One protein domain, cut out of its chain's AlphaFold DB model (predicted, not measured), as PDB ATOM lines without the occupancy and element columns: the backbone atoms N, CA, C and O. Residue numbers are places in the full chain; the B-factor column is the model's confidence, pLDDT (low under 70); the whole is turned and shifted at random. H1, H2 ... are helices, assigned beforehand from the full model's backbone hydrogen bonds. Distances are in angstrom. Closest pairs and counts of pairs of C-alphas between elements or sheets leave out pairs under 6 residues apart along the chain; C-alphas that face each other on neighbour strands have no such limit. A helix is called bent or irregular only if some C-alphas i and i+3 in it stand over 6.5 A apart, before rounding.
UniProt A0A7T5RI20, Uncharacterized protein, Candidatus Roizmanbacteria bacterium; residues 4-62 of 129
ATOM      1  N   LYS A   4     -55.198   4.063 -55.071       87.69
ATOM      2  CA  LYS A   4     -54.451   2.822 -55.357       87.69
ATOM      3  C   LYS A   4     -52.941   2.963 -55.125       87.69
ATOM      4  O   LYS A   4     -52.325   2.087 -54.528       87.69
ATOM      5  N   ILE A   5     -52.356   4.086 -55.545       89.62
ATOM      6  CA  ILE A   5     -50.926   4.374 -55.360       89.62
ATOM      7  C   ILE A   5     -50.620   4.584 -53.873       89.62
ATOM      8  O   ILE A   5     -49.580   4.143 -53.391       89.62
ATOM      9  N   THR A   6     -51.533   5.210 -53.126       90.94
ATOM     10  CA  THR A   6     -51.388   5.379 -51.673       90.94
ATOM     11  C   THR A   6     -51.357   4.035 -50.947       90.94
ATOM     12  O   THR A   6     -50.447   3.805 -50.156       90.94
ATOM     13  N   TYR A   7     -52.285   3.119 -51.247       94.25
ATOM     14  CA  TYR A   7     -52.289   1.784 -50.634       94.25
ATOM     15  C   TYR A   7     -51.047   0.965 -50.995       94.25
ATOM     16  O   TYR A   7     -50.478   0.313 -50.121       94.25
ATOM     17  N   LEU A   8     -50.572   1.048 -52.242       94.94
ATOM     18  CA  LEU A   8     -49.343   0.372 -52.661       94.94
ATOM     19  C   LEU A   8     -48.113   0.893 -51.901       94.94
ATOM     20  O   LEU A   8     -47.271   0.105 -51.478       94.94
ATOM     21  N   LYS A   9     -48.027   2.211 -51.674       94.50
ATOM     22  CA  LYS A   9     -46.959   2.814 -50.859       94.50
ATOM     23  C   LYS A   9     -47.013   2.337 -49.409       94.50
ATOM     24  O   LYS A   9     -45.975   1.980 -48.866       94.50
ATOM     25  N   ILE A  10     -48.203   2.292 -48.805       95.69
ATOM     26  CA  ILE A  10     -48.386   1.789 -47.433       95.69
ATOM     27  C   ILE A  10     -47.934   0.330 -47.341       95.69
ATOM     28  O   ILE A  10     -47.152  -0.014 -46.459       95.69
ATOM     29  N   PHE A  11     -48.367  -0.513 -48.281       96.31
ATOM     30  CA  PHE A  11     -47.941  -1.908 -48.337       96.31
ATOM     31  C   PHE A  11     -46.421  -2.035 -48.492       96.31
ATOM     32  O   PHE A  11     -45.794  -2.808 -47.775       96.31
ATOM     33  N   GLY A  12     -45.816  -1.225 -49.366       96.81
ATOM     34  CA  GLY A  12     -44.366  -1.179 -49.535       96.81
ATOM     35  C   GLY A  12     -43.631  -0.820 -48.241       96.81
ATOM     36  O   GLY A  12     -42.688  -1.507 -47.863       96.81
ATOM     37  N   VAL A  13     -44.095   0.202 -47.516       97.25
ATOM     38  CA  VAL A  13     -43.506   0.601 -46.225       97.25
ATOM     39  C   VAL A  13     -43.631  -0.512 -45.184       97.25
ATOM     40  O   VAL A  13     -42.675  -0.763 -44.450       97.25
ATOM     41  N   LEU A  14     -44.768  -1.211 -45.137       96.94
ATOM     42  CA  LEU A  14     -44.969  -2.342 -44.228       96.94
ATOM     43  C   LEU A  14     -44.048  -3.517 -44.573       96.94
ATOM     44  O   LEU A  14     -43.410  -4.072 -43.682       96.94
ATOM     45  N   ALA A  15     -43.930  -3.859 -45.856       96.31
ATOM     46  CA  ALA A  15     -43.056  -4.931 -46.319       96.31
ATOM     47  C   ALA A  15     -41.581  -4.633 -46.007       96.31
ATOM     48  O   ALA A  15     -40.877  -5.483 -45.463       96.31
ATOM     49  N   VAL A  16     -41.123  -3.408 -46.281       96.38
ATOM     50  CA  VAL A  16     -39.751  -2.981 -45.971       96.38
ATOM     51  C   VAL A  16     -39.506  -2.982 -44.462       96.38
ATOM     52  O   VAL A  16     -38.500  -3.524 -44.011       96.38
ATOM     53  N   SER A  17     -40.444  -2.458 -43.669       96.12
ATOM     54  CA  SER A  17     -40.350  -2.485 -42.202       96.12
ATOM     55  C   SER A  17     -40.237  -3.913 -41.665       96.12
ATOM     56  O   SER A  17     -39.386  -4.192 -40.822       96.12
ATOM     57  N   TYR A  18     -41.039  -4.840 -42.193       95.44
ATOM     58  CA  TYR A  18     -40.998  -6.251 -41.809       95.44
ATOM     59  C   TYR A  18     -39.648  -6.910 -42.130       95.44
ATOM     60  O   TYR A  18     -39.113  -7.667 -41.315       95.44
ATOM     61  N   LEU A  19     -39.063  -6.607 -43.292       94.88
ATOM     62  CA  LEU A  19     -37.737  -7.107 -43.660       94.88
ATOM     63  C   LEU A  19     -36.647  -6.565 -42.730       94.88
ATOM     64  O   LEU A  19     -35.819  -7.338 -42.251       94.88
ATOM     65  N   ILE A  20     -36.678  -5.266 -42.423       93.00
ATOM     66  CA  ILE A  20     -35.715  -4.635 -41.511       93.00
ATOM     67  C   ILE A  20     -35.798  -5.278 -40.124       93.00
ATOM     68  O   ILE A  20     -34.773  -5.693 -39.588       93.00
ATOM     69  N   ILE A  21     -37.002  -5.440 -39.565       91.00
ATOM     70  CA  ILE A  21     -37.190  -6.068 -38.248       91.00
ATOM     71  C   ILE A  21     -36.607  -7.485 -38.231       91.00
ATOM     72  O   ILE A  21     -35.893  -7.841 -37.296       91.00
ATOM     73  N   ASN A  22     -36.847  -8.277 -39.278       88.88
ATOM     74  CA  ASN A  22     -36.303  -9.630 -39.381       88.88
ATOM     75  C   ASN A  22     -34.773  -9.665 -39.438       88.88
ATOM     76  O   ASN A  22     -34.158 -10.539 -38.827       88.88
ATOM     77  N   ILE A  23     -34.155  -8.732 -40.165       88.75
ATOM     78  CA  ILE A  23     -32.695  -8.632 -40.247       88.75
ATOM     79  C   ILE A  23     -32.126  -8.239 -38.882       88.75
ATOM     80  O   ILE A  23     -31.208  -8.889 -38.389       88.75
ATOM     81  N   PHE A  24     -32.701  -7.233 -38.225       86.56
ATOM     82  CA  PHE A  24     -32.239  -6.784 -36.911       86.56
ATOM     83  C   PHE A  24     -32.397  -7.874 -35.844       86.56
ATOM     84  O   PHE A  24     -31.460  -8.129 -35.088       86.56
ATOM     85  N   ALA A  25     -33.534  -8.575 -35.829       85.69
ATOM     86  CA  ALA A  25     -33.796  -9.683 -34.912       85.69
ATOM     87  C   ALA A  25     -32.777 -10.823 -35.029       85.69
ATOM     88  O   ALA A  25     -32.410 -11.416 -34.018       85.69
ATOM     89  N   LYS A  26     -32.309 -11.119 -36.247       84.06
ATOM     90  CA  LYS A  26     -31.376 -12.226 -36.503       84.06
ATOM     91  C   LYS A  26     -29.908 -11.830 -36.368       84.06
ATOM     92  O   LYS A  26     -29.111 -12.623 -35.875       84.06
ATOM     93  N   GLU A  27     -29.547 -10.638 -36.834       85.12
ATOM     94  CA  GLU A  27     -28.145 -10.244 -37.020       85.12
ATOM     95  C   GLU A  27     -27.641  -9.291 -35.930       85.12
ATOM     96  O   GLU A  27     -26.493  -9.394 -35.498       85.12
ATOM     97  N   VAL A  28     -28.491  -8.368 -35.471       85.12
ATOM     98  CA  VAL A  28     -28.099  -7.283 -34.552       85.12
ATOM     99  C   VAL A  28     -28.333  -7.677 -33.096       85.12
ATOM    100  O   VAL A  28     -27.513  -7.378 -32.224       85.12
ATOM    101  N   PHE A  29     -29.440  -8.366 -32.833       86.94
ATOM    102  CA  PHE A  29     -29.888  -8.722 -31.494       86.94
ATOM    103  C   PHE A  29     -29.414 -10.114 -31.060       86.94
ATOM    104  O   PHE A  29     -29.371 -11.061 -31.845       86.94
ATOM    105  N   ILE A  30     -29.052 -10.263 -29.781       78.88
ATOM    106  CA  ILE A  30     -28.696 -11.568 -29.209       78.88
ATOM    107  C   ILE A  30     -29.957 -12.251 -28.681       78.88
ATOM    108  O   ILE A  30     -30.639 -11.700 -27.820       78.88
ATOM    109  N   ALA A  31     -30.222 -13.479 -29.136       74.62
ATOM    110  CA  ALA A  31     -31.214 -14.389 -28.549       74.62
ATOM    111  C   ALA A  31     -32.614 -13.766 -28.345       74.62
ATOM    112  O   ALA A  31     -33.204 -13.900 -27.277       74.62
ATOM    113  N   ASN A  32     -33.140 -13.065 -29.360       70.38
ATOM    114  CA  ASN A  32     -34.438 -12.368 -29.313       70.38
ATOM    115  C   ASN A  32     -34.565 -11.314 -28.194       70.38
ATOM    116  O   ASN A  32     -35.671 -10.912 -27.840       70.38
ATOM    117  N   THR A  33     -33.449 -10.848 -27.633       79.12
ATOM    118  CA  THR A  33     -33.438  -9.741 -26.673       79.12
ATOM    119  C   THR A  33     -33.137  -8.427 -27.392       79.12
ATOM    120  O   THR A  33     -32.385  -8.433 -28.360       79.12
ATOM    121  N   PRO A  34     -33.614  -7.268 -26.909       76.12
ATOM    122  CA  PRO A  34     -33.272  -5.967 -27.494       76.12
ATOM    123  C   PRO A  34     -31.805  -5.553 -27.239       76.12
ATOM    124  O   PRO A  34     -31.443  -4.392 -27.422       76.12
ATOM    125  N   LYS A  35     -30.946  -6.475 -26.783       85.50
ATOM    126  CA  LYS A  35     -29.527  -6.215 -26.544       85.50
ATOM    127  C   LYS A  35     -28.747  -6.382 -27.845       85.50
ATOM    128  O   LYS A  35     -28.729  -7.463 -28.438       85.50
ATOM    129  N   ILE A  36     -28.082  -5.304 -28.252       83.81
ATOM    130  CA  ILE A  36     -27.175  -5.280 -29.403       83.81
ATOM    131  C   ILE A  36     -25.963  -6.171 -29.105       83.81
ATOM    132  O   ILE A  36     -25.395  -6.119 -28.011       83.81
ATOM    133  N   ARG A  37     -25.563  -6.995 -30.079       84.56
ATOM    134  CA  ARG A  37     -24.396  -7.873 -29.966       84.56
ATOM    135  C   ARG A  37     -23.104  -7.058 -29.759       84.56
ATOM    136  O   ARG A  37     -22.819  -6.174 -30.568       84.56
ATOM    137  N   PRO A  38     -22.273  -7.372 -28.747       80.75
ATOM    138  CA  PRO A  38     -20.943  -6.788 -28.641       80.75
ATOM    139  C   PRO A  38     -20.060  -7.335 -29.774       80.75
ATOM    140  O   PRO A  38     -20.060  -8.540 -30.034       80.75
ATOM    141  N   ASN A  39     -19.305  -6.458 -30.440       87.62
ATOM    142  CA  ASN A  39     -18.518  -6.753 -31.652       87.62
ATOM    143  C   ASN A  39     -19.360  -7.105 -32.899       87.62
ATOM    144  O   ASN A  39     -19.009  -8.000 -33.675       87.62
ATOM    145  N   LEU A  40     -20.501  -6.429 -33.084       86.25
ATOM    146  CA  LEU A  40     -21.361  -6.586 -34.264       86.25
ATOM    147  C   LEU A  40     -20.604  -6.353 -35.582       86.25
ATOM    148  O   LEU A  40     -20.810  -7.075 -36.552       86.25
ATOM    149  N   ASP A  41     -19.697  -5.382 -35.594       86.94
ATOM    150  CA  ASP A  41     -18.783  -5.069 -36.693       86.94
ATOM    151  C   ASP A  41     -17.945  -6.285 -37.114       86.94
ATOM    152  O   ASP A  41     -17.951  -6.673 -38.285       86.94
ATOM    153  N   ARG A  42     -17.291  -6.954 -36.157       87.06
ATOM    154  CA  ARG A  42     -16.490  -8.159 -36.419       87.06
ATOM    155  C   ARG A  42     -17.352  -9.324 -36.881       87.06
ATOM    156  O   ARG A  42     -16.924 -10.089 -37.741       87.06
ATOM    157  N   TYR A  43     -18.553  -9.464 -36.319       86.56
ATOM    158  CA  TYR A  43     -19.507 -10.500 -36.714       86.56
ATOM    159  C   TYR A  43     -19.991 -10.318 -38.161       86.56
ATOM    160  O   TYR A  43     -19.996 -11.272 -38.934       86.56
ATOM    161  N   ILE A  44     -20.352  -9.092 -38.554       85.69
ATOM    162  CA  ILE A  44     -20.770  -8.792 -39.928       85.69
ATOM    163  C   ILE A  44     -19.593  -8.990 -40.889       85.69
ATOM    164  O   ILE A  44     -19.755  -9.637 -41.923       85.69
ATOM    165  N   ALA A  45     -18.401  -8.499 -40.537       85.12
ATOM    166  CA  ALA A  45     -17.204  -8.655 -41.360       85.12
ATOM    167  C   ALA A  45     -16.839 -10.132 -41.583       85.12
ATOM    168  O   ALA A  45     -16.550 -10.531 -42.711       85.12
ATOM    169  N   SER A  46     -16.896 -10.967 -40.540       83.38
ATOM    170  CA  SER A  46     -16.599 -12.398 -40.664       83.38
ATOM    171  C   SER A  46     -17.648 -13.140 -41.492       83.38
ATOM    172  O   SER A  46     -17.277 -13.938 -42.351       83.38
ATOM    173  N   LYS A  47     -18.937 -12.828 -41.310       82.94
ATOM    174  CA  LYS A  47     -20.046 -13.428 -42.069       82.94
ATOM    175  C   LYS A  47     -20.022 -13.051 -43.553       82.94
ATOM    176  O   LYS A  47     -20.285 -13.887 -44.416       82.94
ATOM    177  N   LEU A  48     -19.688 -11.799 -43.871       83.44
ATOM    178  CA  LEU A  48     -19.494 -11.364 -45.255       83.44
ATOM    179  C   LEU A  48     -18.293 -12.071 -45.885       83.44
ATOM    180  O   LEU A  48     -18.413 -12.602 -46.987       83.44
ATOM    181  N   ASN A  49     -17.166 -12.144 -45.173       80.06
ATOM    182  CA  ASN A  49     -15.965 -12.801 -45.680       80.06
ATOM    183  C   ASN A  49     -16.188 -14.308 -45.906       80.06
ATOM    184  O   ASN A  49     -15.796 -14.832 -46.944       80.06
ATOM    185  N   SER A  50     -16.892 -15.000 -45.002       75.31
ATOM    186  CA  SER A  50     -17.219 -16.421 -45.181       75.31
ATOM    187  C   SER A  50     -18.125 -16.664 -46.387       75.31
ATOM    188  O   SER A  50     -17.908 -17.616 -47.133       75.31
ATOM    189  N   ASN A  51     -19.111 -15.794 -46.621       76.94
ATOM    190  CA  ASN A  51     -20.012 -15.923 -47.766       76.94
ATOM    191  C   ASN A  51     -19.298 -15.619 -49.089       76.94
ATOM    192  O   ASN A  51     -19.534 -16.306 -50.079       76.94
ATOM    193  N   ILE A  52     -18.393 -14.638 -49.107       78.62
ATOM    194  CA  ILE A  52     -17.561 -14.336 -50.279       78.62
ATOM    195  C   ILE A  52     -16.588 -15.485 -50.554       78.62
ATOM    196  O   ILE A  52     -16.446 -15.885 -51.702       78.62
ATOM    197  N   GLN A  53     -15.965 -16.068 -49.528       70.56
ATOM    198  CA  GLN A  53     -15.099 -17.242 -49.686       70.56
ATOM    199  C   GLN A  53     -15.867 -18.481 -50.145       70.56
ATOM    200  O   GLN A  53     -15.349 -19.250 -50.950       70.56
ATOM    201  N   PHE A  54     -17.099 -18.671 -49.675       71.62
ATOM    202  CA  PHE A  54     -17.980 -19.731 -50.156       71.62
ATOM    203  C   PHE A  54     -18.328 -19.533 -51.636       71.62
ATOM    204  O   PHE A  54     -18.149 -20.452 -52.429       71.62
ATOM    205  N   LEU A  55     -18.737 -18.323 -52.032       69.12
ATOM    206  CA  LEU A  55     -19.025 -17.988 -53.430       69.12
ATOM    207  C   LEU A  55     -17.778 -18.105 -54.315       69.12
ATOM    208  O   LEU A  55     -17.845 -18.696 -55.385       69.12
ATOM    209  N   ALA A  56     -16.627 -17.621 -53.855       65.44
ATOM    210  CA  ALA A  56     -15.353 -17.801 -54.542       65.44
ATOM    211  C   ALA A  56     -14.983 -19.288 -54.641       65.44
ATOM    212  O   ALA A  56     -14.496 -19.725 -55.673       65.44
ATOM    213  N   GLY A  57     -15.271 -20.086 -53.612       62.56
ATOM    214  CA  GLY A  57     -15.132 -21.539 -53.639       62.56
ATOM    215  C   GLY A  57     -16.036 -22.202 -54.678       62.56
ATOM    216  O   GLY A  57     -15.574 -23.084 -55.385       62.56
ATOM    217  N   LEU A  58     -17.281 -21.751 -54.831       63.84
ATOM    218  CA  LEU A  58     -18.193 -22.247 -55.868       63.84
ATOM    219  C   LEU A  58     -17.766 -21.842 -57.284       63.84
ATOM    220  O   LEU A  58     -17.997 -22.590 -58.226       63.84
ATOM    221  N   ILE A  59     -17.153 -20.665 -57.434       64.31
ATOM    222  CA  ILE A  59     -16.696 -20.147 -58.729       64.31
ATOM    223  C   ILE A  59     -15.334 -20.751 -59.127       64.31
ATOM    224  O   ILE A  59     -15.078 -20.903 -60.317       64.31
ATOM    225  N   ASN A  60     -14.474 -21.125 -58.166       62.47
ATOM    226  CA  ASN A  60     -13.097 -21.572 -58.436       62.47
ATOM    227  C   ASN A  60     -12.751 -23.036 -58.114       62.47
ATOM    228  O   ASN A  60     -11.628 -23.434 -58.420       62.47
ATOM    229  N   LYS A  61     -13.600 -23.866 -57.496       57.19
ATOM    230  CA  LYS A  61     -13.096 -25.158 -56.992       57.19
ATOM    231  C   LYS A  61     -13.329 -26.343 -57.917       57.19
ATOM    232  O   LYS A  61     -14.411 -26.919 -57.943       57.19
ATOM    233  N   ARG A  62     -12.204 -26.813 -58.470       56.69
ATOM    234  CA  ARG A  62     -11.813 -28.204 -58.221       56.69
ATOM    235  C   ARG A  62     -11.812 -28.431 -56.712       56.69
ATOM    236  O   ARG A  62     -11.182 -27.672 -55.975       56.69
TER     237      ARG A  62
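AT A GLANCE: This is residues 4 to 62 of the 129 residues of an uncharacterized protein of Candidatus Roizmanbacteria bacterium (UniProt A0A7T5RI20). Two long helices, H1 and H2, make a wide V, with a looped link of residues 29 to 39 at its corner. The arms come near each other only at that corner, and residues 4 to 23 of H1 and 45 to 60 of H2 stick out free, with empty space between them. The printed part has 59 residues with two named helices, H1 then H2 along the chain, and no named strand; the class is all helix. The whole is extended, with a radius of gyration of the C-alphas of 17.0 A, and flat, spanning 52 by 32 by 15 A.

IN THESE COORDINATES: H1 holds residues 4 to 28, from C-alpha 4 at (-54.451, 2.822, -55.357) to C-alpha 28 at (-28.099, -7.283, -34.552), 35.1 A from first to last C-alpha. It is neither bent nor irregular, but only just: C-alphas 25 and 28 are 6.2 A apart. After residues 29 to 39 comes H2, residues 40 to 60, which is 29.6 A long between its first and last C-alphas and ends with C-alpha 60 at (-13.097, -21.572, -58.436).

HOW THE PARTS SIT: H1 and H2 are close but not clearly touching, with 1 pair of C-alphas within 8 A. This closest pair is Val 28 and Leu 40, whose C-alphas are 6.8 A apart. The lines of the two helices are about perpendicular, at 82 degrees. Their centres are 26.1 A apart. In H1 and H2 every O i to N i+4 pair is within hydrogen-bond range.

THE WHOLE: The two C-alphas farthest apart are those of Lys 4 and Arg 62, at 52.8 A. The printed part has no cut, and the link from H1 to H2 is long, with 11 residues. The mean pLDDT of the printed part is 83.3; residues 55 to 62 are under 70.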